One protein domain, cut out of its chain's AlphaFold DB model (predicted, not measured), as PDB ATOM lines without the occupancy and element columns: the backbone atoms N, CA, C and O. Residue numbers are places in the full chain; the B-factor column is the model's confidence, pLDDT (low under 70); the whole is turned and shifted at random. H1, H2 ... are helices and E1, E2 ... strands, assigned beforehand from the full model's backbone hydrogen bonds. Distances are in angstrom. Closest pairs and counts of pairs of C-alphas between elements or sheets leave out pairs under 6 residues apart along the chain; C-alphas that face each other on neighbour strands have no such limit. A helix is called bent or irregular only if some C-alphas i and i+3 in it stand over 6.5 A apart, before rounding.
ATOM      1  N   ARG A   7     200.083 131.419 148.380       86.50
ATOM      2  CA  ARG A   7     200.201 130.594 149.577       86.50
ATOM      3  C   ARG A   7     199.527 131.304 150.739       86.50
ATOM      4  O   ARG A   7     199.688 132.501 150.926       86.50
ATOM      5  N   LEU A   8     198.774 130.543 151.520       86.81
ATOM      6  CA  LEU A   8     198.248 131.003 152.793       86.81
ATOM      7  C   LEU A   8     199.269 130.662 153.878       86.81
ATOM      8  O   LEU A   8     199.635 129.494 154.031       86.81
ATOM      9  N   VAL A   9     199.740 131.678 154.588       90.19
ATOM     10  CA  VAL A   9     200.719 131.551 155.675       90.19
ATOM     11  C   VAL A   9     200.204 132.282 156.910       90.19
ATOM     12  O   VAL A   9     199.267 133.082 156.829       90.19
ATOM     13  N   THR A  10     200.781 131.995 158.071       89.50
ATOM     14  CA  THR A  10     200.500 132.781 159.277       89.50
ATOM     15  C   THR A  10     201.089 134.188 159.149       89.50
ATOM     16  O   THR A  10     201.916 134.453 158.274       89.50
ATOM     17  N   ALA A  11     200.694 135.104 160.031       84.06
ATOM     18  CA  ALA A  11     201.277 136.442 160.110       84.06
ATOM     19  C   ALA A  11     202.812 136.392 160.258       84.06
ATOM     20  O   ALA A  11     203.505 137.191 159.627       84.06
ATOM     21  N   ASP A  12     203.319 135.387 160.980       83.50
ATOM     22  CA  ASP A  12     204.749 135.119 161.201       83.50
ATOM     23  C   ASP A  12     205.438 134.384 160.034       83.50
ATOM     24  O   ASP A  12     206.611 134.028 160.129       83.50
ATOM     25  N   GLY A  13     204.722 134.091 158.942       82.56
ATOM     26  CA  GLY A  13     205.260 133.392 157.768       82.56
ATOM     27  C   GLY A  13     205.381 131.870 157.917       82.56
ATOM     28  O   GLY A  13     205.975 131.214 157.060       82.56
ATOM     29  N   ARG A  14     204.816 131.278 158.977       87.44
ATOM     30  CA  ARG A  14     204.793 129.819 159.168       87.44
ATOM     31  C   ARG A  14     203.676 129.173 158.348       87.44
ATOM     32  O   ARG A  14     202.738 129.830 157.891       87.44
ATOM     33  N   LEU A  15     203.775 127.854 158.174       84.88
ATOM     34  CA  LEU A  15     202.689 127.057 157.610       84.88
ATOM     35  C   LEU A  15     201.473 127.092 158.538       84.88
ATOM     36  O   LEU A  15     201.600 127.158 159.759       84.88
ATOM     37  N   LEU A  16     200.294 127.063 157.927       87.19
ATOM     38  CA  LEU A  16     199.030 127.184 158.633       87.19
ATOM     39  C   LEU A  16     198.730 125.929 159.458       87.19
ATOM     40  O   LEU A  16     198.762 124.819 158.925       87.19
ATOM     41  N   ASN A  17     198.368 126.108 160.728       88.94
ATOM     42  CA  ASN A  17     197.797 125.029 161.530       88.94
ATOM     43  C   ASN A  17     196.293 124.873 161.236       88.94
ATOM     44  O   ASN A  17     195.610 125.828 160.857       88.94
ATOM     45  N   TRP A  18     195.741 123.683 161.461       88.00
ATOM     46  CA  TRP A  18     194.337 123.396 161.184       88.00
ATOM     47  C   TRP A  18     193.374 124.169 162.095       88.00
ATOM     48  O   TRP A  18     192.355 124.676 161.630       88.00
ATOM     49  N   GLN A  19     193.763 124.404 163.355       89.25
ATOM     50  CA  GLN A  19     193.049 125.333 164.241       89.25
ATOM     51  C   GLN A  19     192.991 126.761 163.678       89.25
ATOM     52  O   GLN A  19     191.945 127.399 163.737       89.25
ATOM     53  N   GLN A  20     194.083 127.262 163.090       88.38
ATOM     54  CA  GLN A  20     194.114 128.614 162.516       88.38
ATOM     55  C   GLN A  20     193.237 128.715 161.269       88.38
ATOM     56  O   GLN A  20     192.549 129.717 161.075       88.38
ATOM     57  N   ALA A  21     193.214 127.669 160.440       89.12
ATOM     58  CA  ALA A  21     192.305 127.600 159.303       89.12
ATOM     59  C   ALA A  21     190.835 127.629 159.749       89.12
ATOM     60  O   ALA A  21     190.034 128.366 159.172       89.12
ATOM     61  N   LEU A  22     190.502 126.878 160.804       92.62
ATOM     62  CA  LEU A  22     189.162 126.871 161.386       92.62
ATOM     63  C   LEU A  22     188.798 128.239 161.973       92.62
ATOM     64  O   LEU A  22     187.712 128.737 161.697       92.62
ATOM     65  N   MET A  23     189.707 128.883 162.712       89.75
ATOM     66  CA  MET A  23     189.494 130.241 163.227       89.75
ATOM     67  C   MET A  23     189.262 131.243 162.098       89.75
ATOM     68  O   MET A  23     188.338 132.047 162.176       89.75
ATOM     69  N   ARG A  24     190.053 131.176 161.022       89.31
ATOM     70  CA  ARG A  24     189.867 132.021 159.834       89.31
ATOM     71  C   ARG A  24     188.478 131.847 159.234       89.31
ATOM     72  O   ARG A  24     187.822 132.843 158.931       89.31
ATOM     73  N   PHE A  25     188.018 130.604 159.102       90.06
ATOM     74  CA  PHE A  25     186.678 130.311 158.606       90.06
ATOM     75  C   PHE A  25     185.586 130.802 159.564       90.06
ATOM     76  O   PHE A  25     184.659 131.479 159.129       90.06
ATOM     77  N   ALA A  26     185.714 130.528 160.864       91.94
ATOM     78  CA  ALA A  26     184.748 130.934 161.882       91.94
ATOM     79  C   ALA A  26     184.609 132.460 161.964       91.94
ATOM     80  O   ALA A  26     183.495 132.980 161.994       91.94
ATOM     81  N   VAL A  27     185.728 133.188 161.928       90.69
ATOM     82  CA  VAL A  27     185.727 134.654 161.905       90.69
ATOM     83  C   VAL A  27     185.096 135.175 160.617       90.69
ATOM     84  O   VAL A  27     184.257 136.070 160.678       90.69
ATOM     85  N   ALA A  28     185.447 134.620 159.454       89.69
ATOM     86  CA  ALA A  28     184.822 135.025 158.195       89.69
ATOM     87  C   ALA A  28     183.300 134.785 158.224       89.69
ATOM     88  O   ALA A  28     182.536 135.695 157.909       89.69
ATOM     89  N   ALA A  29     182.852 133.614 158.679       91.12
ATOM     90  CA  ALA A  29     181.434 133.296 158.827       91.12
ATOM     91  C   ALA A  29     180.731 134.249 159.807       91.12
ATOM     92  O   ALA A  29     179.644 134.749 159.521       91.12
ATOM     93  N   MET A  30     181.362 134.574 160.936       90.44
ATOM     94  CA  MET A  30     180.807 135.518 161.905       90.44
ATOM     95  C   MET A  30     180.678 136.931 161.325       90.44
ATOM     96  O   MET A  30     179.670 137.590 161.555       90.44
ATOM     97  N   LEU A  31     181.651 137.394 160.539       88.25
ATOM     98  CA  LEU A  31     181.607 138.725 159.931       88.25
ATOM     99  C   LEU A  31     180.597 138.829 158.783       88.25
ATOM    100  O   LEU A  31     179.901 139.836 158.676       88.25
ATOM    101  N   PHE A  32     180.514 137.812 157.924       87.56
ATOM    102  CA  PHE A  32     179.647 137.839 156.740       87.56
ATOM    103  C   PHE A  32     178.226 137.331 156.997       87.56
ATOM    104  O   PHE A  32     177.324 137.670 156.237       87.56
ATOM    105  N   VAL A  33     178.005 136.536 158.044       89.00
ATOM    106  CA  VAL A  33     176.683 135.982 158.376       89.00
ATOM    107  C   VAL A  33     176.253 136.415 159.769       89.00
ATOM    108  O   VAL A  33     175.189 137.007 159.916       89.00
ATOM    109  N   GLY A  34     177.090 136.183 160.783       89.75
ATOM    110  CA  GLY A  34     176.745 136.470 162.180       89.75
ATOM    111  C   GLY A  34     176.353 137.931 162.421       89.75
ATOM    112  O   GLY A  34     175.254 138.199 162.893       89.75
ATOM    113  N   LEU A  35     177.216 138.876 162.050       89.31
ATOM    114  CA  LEU A  35     176.987 140.316 162.218       89.31
ATOM    115  C   LEU A  35     175.749 140.821 161.457       89.31
ATOM    116  O   LEU A  35     174.905 141.451 162.096       89.31
ATOM    117  N   PRO A  36     175.571 140.520 160.155       90.00
ATOM    118  CA  PRO A  36     174.348 140.874 159.438       90.00
ATOM    119  C   PRO A  36     173.081 140.282 160.063       90.00
ATOM    120  O   PRO A  36     172.090 140.995 160.188       90.00
ATOM    121  N   VAL A  37     173.107 139.017 160.505       90.56
ATOM    122  CA  VAL A  37     171.950 138.361 161.142       90.56
ATOM    123  C   VAL A  37     171.624 139.002 162.489       90.56
ATOM    124  O   VAL A  37     170.473 139.357 162.727       90.56
ATOM    125  N   ILE A  38     172.621 139.201 163.356       90.50
ATOM    126  CA  ILE A  38     172.434 139.854 164.660       90.50
ATOM    127  C   ILE A  38     171.904 141.275 164.461       90.50
ATOM    128  O   ILE A  38     170.954 141.679 165.130       90.50
ATOM    129  N   SER A  39     172.479 142.018 163.512       89.06
ATOM    130  CA  SER A  39     172.019 143.363 163.185       89.06
ATOM    131  C   SER A  39     170.580 143.344 162.679       89.06
ATOM    132  O   SER A  39     169.774 144.128 163.166       89.06
ATOM    133  N   TYR A  40     170.237 142.453 161.747       88.12
ATOM    134  CA  TYR A  40     168.886 142.329 161.208       88.12
ATOM    135  C   TYR A  40     167.860 142.022 162.304       88.12
ATOM    136  O   TYR A  40     166.864 142.732 162.414       88.12
ATOM    137  N   LEU A  41     168.133 141.034 163.163       90.44
ATOM    138  CA  LEU A  41     167.257 140.678 164.284       90.44
ATOM    139  C   LEU A  41     167.108 141.831 165.289       90.44
ATOM    140  O   LEU A  41     166.010 142.064 165.795       90.44
ATOM    141  N   GLY A  42     168.186 142.574 165.556       89.50
ATOM    142  CA  GLY A  42     168.160 143.760 166.415       89.50
ATOM    143  C   GLY A  42     167.296 144.883 165.837       89.50
ATOM    144  O   GLY A  42     166.405 145.389 166.518       89.50
ATOM    145  N   TRP A  43     167.497 145.229 164.561       86.06
ATOM    146  CA  TRP A  43     166.702 146.255 163.880       86.06
ATOM    147  C   TRP A  43     165.237 145.845 163.732       86.06
ATOM    148  O   TRP A  43     164.360 146.669 163.969       86.06
ATOM    149  N   GLN A  44     164.962 144.577 163.412       86.94
ATOM    150  CA  GLN A  44     163.600 144.049 163.320       86.94
ATOM    151  C   GLN A  44     162.879 144.130 164.673       86.94
ATOM    152  O   GLN A  44     161.704 144.490 164.725       86.94
ATOM    153  N   ARG A  45     163.582 143.859 165.781       86.31
ATOM    154  CA  ARG A  45     163.023 143.995 167.134       86.31
ATOM    155  C   ARG A  45     162.704 145.447 167.499       86.31
ATOM    156  O   ARG A  45     161.725 145.678 168.202       86.31
ATOM    157  N   SER A  46     163.521 146.406 167.064       83.62
ATOM    158  CA  SER A  46     163.349 147.824 167.413       83.62
ATOM    159  C   SER A  46     162.383 148.583 166.500       83.62
ATOM    160  O   SER A  46     161.672 149.456 166.984       83.62
ATOM    161  N   TYR A  47     162.360 148.274 165.201       79.50
ATOM    162  CA  TYR A  47     161.635 149.050 164.184       79.50
ATOM    163  C   TYR A  47     160.507 148.259 163.495       79.50
ATOM    164  O   TYR A  47     159.758 148.839 162.720       79.50
ATOM    165  N   GLY A  48     160.339 146.959 163.760       77.88
ATOM    166  CA  GLY A  48     159.353 146.123 163.063       77.88
ATOM    167  C   GLY A  48     159.799 145.711 161.654       77.88
ATOM    168  O   GLY A  48     160.990 145.726 161.338       77.88
ATOM    169  N   ASP A  49     158.852 145.319 160.792       76.44
ATOM    170  CA  ASP A  49     159.127 144.821 159.427       76.44
ATOM    171  C   ASP A  49     159.357 145.964 158.419       76.44
ATOM    172  O   ASP A  49     158.699 146.089 157.385       76.44
ATOM    173  N   HIS A  50     160.287 146.862 158.746       80.38
ATOM    174  CA  HIS A  50     160.700 147.917 157.834       80.38
ATOM    175  C   HIS A  50     161.783 147.415 156.866       80.38
ATOM    176  O   HIS A  50     162.786 146.834 157.293       80.38
ATOM    177  N   PRO A  51     161.681 147.728 155.558       83.38
ATOM    178  CA  PRO A  51     162.680 147.317 154.570       83.38
ATOM    179  C   PRO A  51     164.071 147.905 154.856       83.38
ATOM    180  O   PRO A  51     165.079 147.322 154.461       83.38
ATOM    181  N   ALA A  52     164.142 149.020 155.593       84.38
ATOM    182  CA  ALA A  52     165.391 149.639 156.029       84.38
ATOM    183  C   ALA A  52     166.272 148.698 156.872       84.38
ATOM    184  O   ALA A  52     167.492 148.734 156.732       84.38
ATOM    185  N   ALA A  53     165.686 147.803 157.679       83.12
ATOM    186  CA  ALA A  53     166.445 146.848 158.492       83.12
ATOM    187  C   ALA A  53     167.297 145.897 157.629       83.12
ATOM    188  O   ALA A  53     168.430 145.575 157.988       83.12
ATOM    189  N   LYS A  54     166.783 145.499 156.455       83.38
ATOM    190  CA  LYS A  54     167.504 144.652 155.489       83.38
ATOM    191  C   LYS A  54     168.689 145.404 154.886       83.38
ATOM    192  O   LYS A  54     169.795 144.875 154.839       83.38
ATOM    193  N   TRP A  55     168.478 146.658 154.488       86.19
ATOM    194  CA  TRP A  55     169.540 147.502 153.934       86.19
ATOM    195  C   TRP A  55     170.646 147.791 154.951       86.19
ATOM    196  O   TRP A  55     171.821 147.658 154.621       86.19
ATOM    197  N   LEU A  56     170.286 148.097 156.201       85.44
ATOM    198  CA  LEU A  56     171.253 148.309 157.283       85.44
ATOM    199  C   LEU A  56     172.058 147.040 157.593       85.44
ATOM    200  O   LEU A  56     173.264 147.120 157.819       85.44
ATOM    201  N   ALA A  57     171.426 145.865 157.552       84.50
ATOM    202  CA  ALA A  57     172.126 144.596 157.730       84.50
ATOM    203  C   ALA A  57     173.157 144.338 156.615       84.50
ATOM    204  O   ALA A  57     174.257 143.862 156.894       84.50
ATOM    205  N   LEU A  58     172.842 144.699 155.367       86.44
ATOM    206  CA  LEU A  58     173.743 144.525 154.221       86.44
ATOM    207  C   LEU A  58     174.968 145.451 154.266       86.44
ATOM    208  O   LEU A  58     176.025 145.077 153.760       86.44
ATOM    209  N   VAL A  59     174.873 146.618 154.913       89.25
ATOM    210  CA  VAL A  59     176.023 147.526 155.093       89.25
ATOM    211  C   VAL A  59     177.177 146.831 155.826       89.25
ATOM    212  O   VAL A  59     178.343 147.096 155.527       89.25
ATOM    213  N   TRP A  60     176.885 145.876 156.716       86.75
ATOM    214  CA  TRP A  60     177.916 145.114 157.426       86.75
ATOM    215  C   TRP A  60     178.831 144.306 156.505       86.75
ATOM    216  O   TRP A  60     179.988 144.087 156.858       86.75
ATOM    217  N   TRP A  61     178.386 143.928 155.302       87.00
ATOM    218  CA  TRP A  61     179.257 143.259 154.329       87.00
ATOM    219  C   TRP A  61     180.393 144.138 153.822       87.00
ATOM    220  O   TRP A  61     181.404 143.601 153.374       87.00
ATOM    221  N   LEU A  62     180.282 145.464 153.925       87.25
ATOM    222  CA  LEU A  62     181.358 146.374 153.537       87.25
ATOM    223  C   LEU A  62     182.476 146.420 154.586       87.25
ATOM    224  O   LEU A  62     183.633 146.641 154.234       87.25
ATOM    225  N   VAL A  63     182.171 146.160 155.861       85.12
ATOM    226  CA  VAL A  63     183.121 146.309 156.978       85.12
ATOM    227  C   VAL A  63     184.387 145.448 156.813       85.12
ATOM    228  O   VAL A  63     185.485 146.000 156.934       85.12
ATOM    229  N   PRO A  64     184.313 144.144 156.466       83.06
ATOM    230  CA  PRO A  64     185.505 143.318 156.264       83.06
ATOM    231  C   PRO A  64     186.426 143.812 155.143       83.06
ATOM    232  O   PRO A  64     187.640 143.594 155.217       83.06
ATOM    233  N   PHE A  65     185.861 144.466 154.119       82.50
ATOM    234  CA  PHE A  65     186.611 145.048 153.004       82.50
ATOM    235  C   PHE A  65     187.186 146.414 153.364       82.50
ATOM    236  O   PHE A  65     188.354 146.671 153.085       82.50
ATOM    237  N   LEU A  66     186.404 147.277 154.015       83.44
ATOM    238  CA  LEU A  66     186.841 148.617 154.406       83.44
ATOM    239  C   LEU A  66     187.984 148.577 155.426       83.44
ATOM    240  O   LEU A  66     188.893 149.404 155.375       83.44
ATOM    241  N   ALA A  67     188.009 147.556 156.281       80.88
ATOM    242  CA  ALA A  67     189.101 147.310 157.219       80.88
ATOM    243  C   ALA A  67     190.489 147.211 156.568       80.88
ATOM    244  O   ALA A  67     191.493 147.542 157.201       80.88
ATOM    245  N   ARG A  68     190.548 146.803 155.294       80.62
ATOM    246  CA  ARG A  68     191.789 146.752 154.514       80.62
ATOM    247  C   ARG A  68     192.472 148.114 154.416       80.62
ATOM    248  O   ARG A  68     193.695 148.157 154.352       80.62
ATOM    249  N   TYR A  69     191.706 149.204 154.375       79.12
ATOM    250  CA  TYR A  69     192.253 150.559 154.265       79.12
ATOM    251  C   TYR A  69     192.815 151.079 155.590       79.12
ATOM    252  O   TYR A  69     193.622 152.003 155.583       79.12
ATOM    253  N   TYR A  70     192.421 150.476 156.715       76.50
ATOM    254  CA  TYR A  70     192.918 150.838 158.041       76.50
ATOM    255  C   TYR A  70     194.157 150.026 158.455       76.50
ATOM    256  O   TYR A  70     194.966 150.485 159.260       76.50
ATOM    257  N   ASP A  71     194.330 148.812 157.924       72.75
ATOM    258  CA  ASP A  71     195.513 147.992 158.196       72.75
ATOM    259  C   ASP A  71     196.685 148.376 157.272       72.75
ATOM    260  O   ASP A  71     196.557 148.345 156.046       72.75
ATOM    261  N   LYS A  72     197.856 148.685 157.855       67.19
ATOM    262  CA  LYS A  72     199.098 148.990 157.113       67.19
ATOM    263  C   LYS A  72     199.487 147.860 156.158       67.19
ATOM    264  O   LYS A  72     199.975 148.126 155.063       67.19
ATOM    265  N   ASP A  73     199.191 146.621 156.543       71.12
ATOM    266  CA  ASP A  73     199.506 145.422 155.760       71.12
ATOM    267  C   ASP A  73     198.440 145.099 154.696       71.12
ATOM    268  O   ASP A  73     198.537 144.080 154.009       71.12
ATOM    269  N   ARG A  74     197.396 145.938 154.554       74.06
ATOM    270  CA  ARG A  74     196.270 145.746 153.621       74.06
ATOM    271  C   ARG A  74     195.626 144.354 153.715       74.06
ATOM    272  O   ARG A  74     195.167 143.806 152.708       74.06
ATOM    273  N   ARG A  75     195.573 143.785 154.922       77.62
ATOM    274  CA  ARG A  75     194.891 142.512 155.193       77.62
ATOM    275  C   ARG A  75     193.394 142.740 155.349       77.62
ATOM    276  O   ARG A  75     192.965 143.761 155.884       77.62
ATOM    277  N   HIS A  76     192.592 141.773 154.917       81.06
ATOM    278  CA  HIS A  76     191.168 141.776 155.236       81.06
ATOM    279  C   HIS A  76     190.959 141.539 156.734       81.06
ATOM    280  O   HIS A  76     191.784 140.904 157.393       81.06
ATOM    281  N   LEU A  77     189.828 142.003 157.269       82.38
ATOM    282  CA  LEU A  77     189.556 141.926 158.709       82.38
ATOM    283  C   LEU A  77     189.587 140.477 159.233       82.38
ATOM    284  O   LEU A  77     190.141 140.219 160.296       82.38
ATOM    285  N   HIS A  78     189.081 139.519 158.450       83.06
ATOM    286  CA  HIS A  78     189.103 138.095 158.803       83.06
ATOM    287  C   HIS A  78     190.514 137.483 158.774       83.06
ATOM    288  O   HIS A  78     190.837 136.638 159.608       83.06
ATOM    289  N   ASP A  79     191.373 137.924 157.852       80.81
ATOM    290  CA  ASP A  79     192.763 137.466 157.761       80.81
ATOM    291  C   ASP A  79     193.569 138.007 158.948       80.81
ATOM    292  O   ASP A  79     194.276 137.260 159.623       80.81
ATOM    293  N   ARG A  80     193.370 139.286 159.287       82.25
ATOM    294  CA  ARG A  80     194.009 139.928 160.441       82.25
ATOM    295  C   ARG A  80     193.608 139.274 161.765       82.25
ATOM    296  O   ARG A  80     194.482 138.951 162.562       82.25
ATOM    297  N   LEU A  81     192.311 139.058 161.990       83.94
ATOM    298  CA  LEU A  81     191.796 138.451 163.225       83.94
ATOM    299  C   LEU A  81     192.217 136.988 163.403       83.94
ATOM    300  O   LEU A  81     192.354 136.522 164.527       83.94
ATOM    301  N   SER A  82     192.432 136.264 162.306       83.19
ATOM    302  CA  SER A  82     192.916 134.879 162.347       83.19
ATOM    303  C   SER A  82     194.440 134.763 162.344       83.19
ATOM    304  O   SER A  82     194.966 133.652 162.401       83.19
ATOM    305  N   GLY A  83     195.160 135.889 162.278       84.00
ATOM    306  CA  GLY A  83     196.618 135.896 162.208       84.00
ATOM    307  C   GLY A  83     197.139 135.223 160.937       84.00
ATOM    308  O   GLY A  83     198.162 134.540 160.978       84.00
ATOM    309  N   THR A  84     196.433 135.376 159.818       87.31
ATOM    310  CA  THR A  84     196.782 134.775 158.526       87.31
ATOM    311  C   THR A  84     197.051 135.845 157.474       87.31
ATOM    312  O   THR A  84     196.597 136.986 157.579       87.31
ATOM    313  N   ARG A  85     197.844 135.501 156.457       86.06
ATOM    314  CA  ARG A  85     198.110 136.365 155.304       86.06
ATOM    315  C   ARG A  85     198.230 135.542 154.026       86.06
ATOM    316  O   ARG A  85     198.698 134.402 154.039       86.06
ATOM    317  N   LEU A  86     197.822 136.145 152.916       87.38
ATOM    318  CA  LEU A  86     198.074 135.609 151.585       87.38
ATOM    319  C   LEU A  86     199.415 136.144 151.090       87.38
ATOM    320  O   LEU A  86     199.627 137.352 151.030       87.38
ATOM    321  N   GLU A  87     200.310 135.235 150.738       87.31
ATOM    322  CA  GLU A  87     201.630 135.533 150.200       87.31
ATOM    323  C   GLU A  87     201.694 135.087 148.739       87.31
ATOM    324  O   GLU A  87     201.327 133.957 148.399       87.31
ATOM    325  N   LEU A  88     202.137 135.989 147.862       85.50
ATOM    326  CA  LEU A  88     202.366 135.679 146.457       85.50
ATOM    327  C   LEU A  88     203.751 135.038 146.318       85.50
ATOM    328  O   LEU A  88     204.773 135.664 146.581       85.50
TER     329      LEU A  88
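This is residues 7 to 88 of the 95 residues of the protein "RDD family" of Chromobacterium violaceum (UniProt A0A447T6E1). This is a long helical hairpin, H1 and H2, closed at one end by the turn at residues 48 to 50 and spread like a V toward the other, where the short helix H3 sits between the two legs. A small two-stranded sheet, E1 and E2, lies at the open end, and the two ends of the printed part meet there side by side. The printed part has 82 residues, with three named helices and two named strands in the order E1, H1, H2, H3, E2; the sheet's order is E1 - E2, antiparallel, and the class is mostly helix. The whole is loose, with a radius of gyration of the C-alphas of 15.5 A, and elongated, spanning 48 by 26 by 15 A.

Begin at E1, residues 7 to 10, and look across to E2, residues 84 to 88: they are antiparallel neighbours at 145 degrees, with N 7 and O 87 at 2.8 A and N 9 and O 85 at 3.0 A, within hydrogen-bond range. Next comes H1, residues 18 to 47, assigned as one helix by its hydrogen bonds but bent, C-alphas 32 and 35 being 6.6 A apart; its arms H1a, residues 18 to 32, and H1b, residues 35 to 47, stand at a shallow tilt of 29 degrees. H1a and E1 are near each other, with 5 pairs of C-alphas within 10 A. H1b and H2, residues 51 to 70, form a helical hairpin: they touch, closest at the C-alphas of Pro 36 and Ala 57, 4.7 A, and run opposite ways at a tilt of 36 degrees, only just steep. H2 touches H1b with its residues 53 to 61 alone. H1a and H2 touch, closest at the C-alphas of Phe 32 and Trp 61, 5.9 A, with residues 31 to 32 of H1a alone, at a steep tilt of 45 degrees, opposite ways. H2 is only just irregular, C-alphas 61 and 64 being 6.54 A apart, and has a kink of 43 degrees near residue 64. H3, residues 77 to 81, touches H1a, closest at the C-alphas of Ala 28 and His 78, 5.3 A. It also touches H2, closest at the C-alphas of Pro 64 and Leu 77, 4.9 A. In H1a, H1b and H3 every O i to N i+4 pair is within hydrogen-bond range; in H2 7 of 16 are, beside 14 of 17 O i to N i+3 pairs.

Find C-alpha 7 at (200.201, 130.594, 149.577), where E1 begins. From C-alpha 18 at (194.337, 123.396, 161.184) H1a runs 21.1 A, and H1b then covers 17.8 A. H2 runs 30.6 A from first to last C-alpha, H3 6.1 A, and E2 ends at C-alpha 88, (202.366, 135.679, 146.457).

Look for the two C-alphas farthest apart at Arg 14 and Gly 48, 48.4 A. Residues 46 to 51 stand free. The printed part has no cut and no long link, and the one residue under 70 in pLDDT is residue 72.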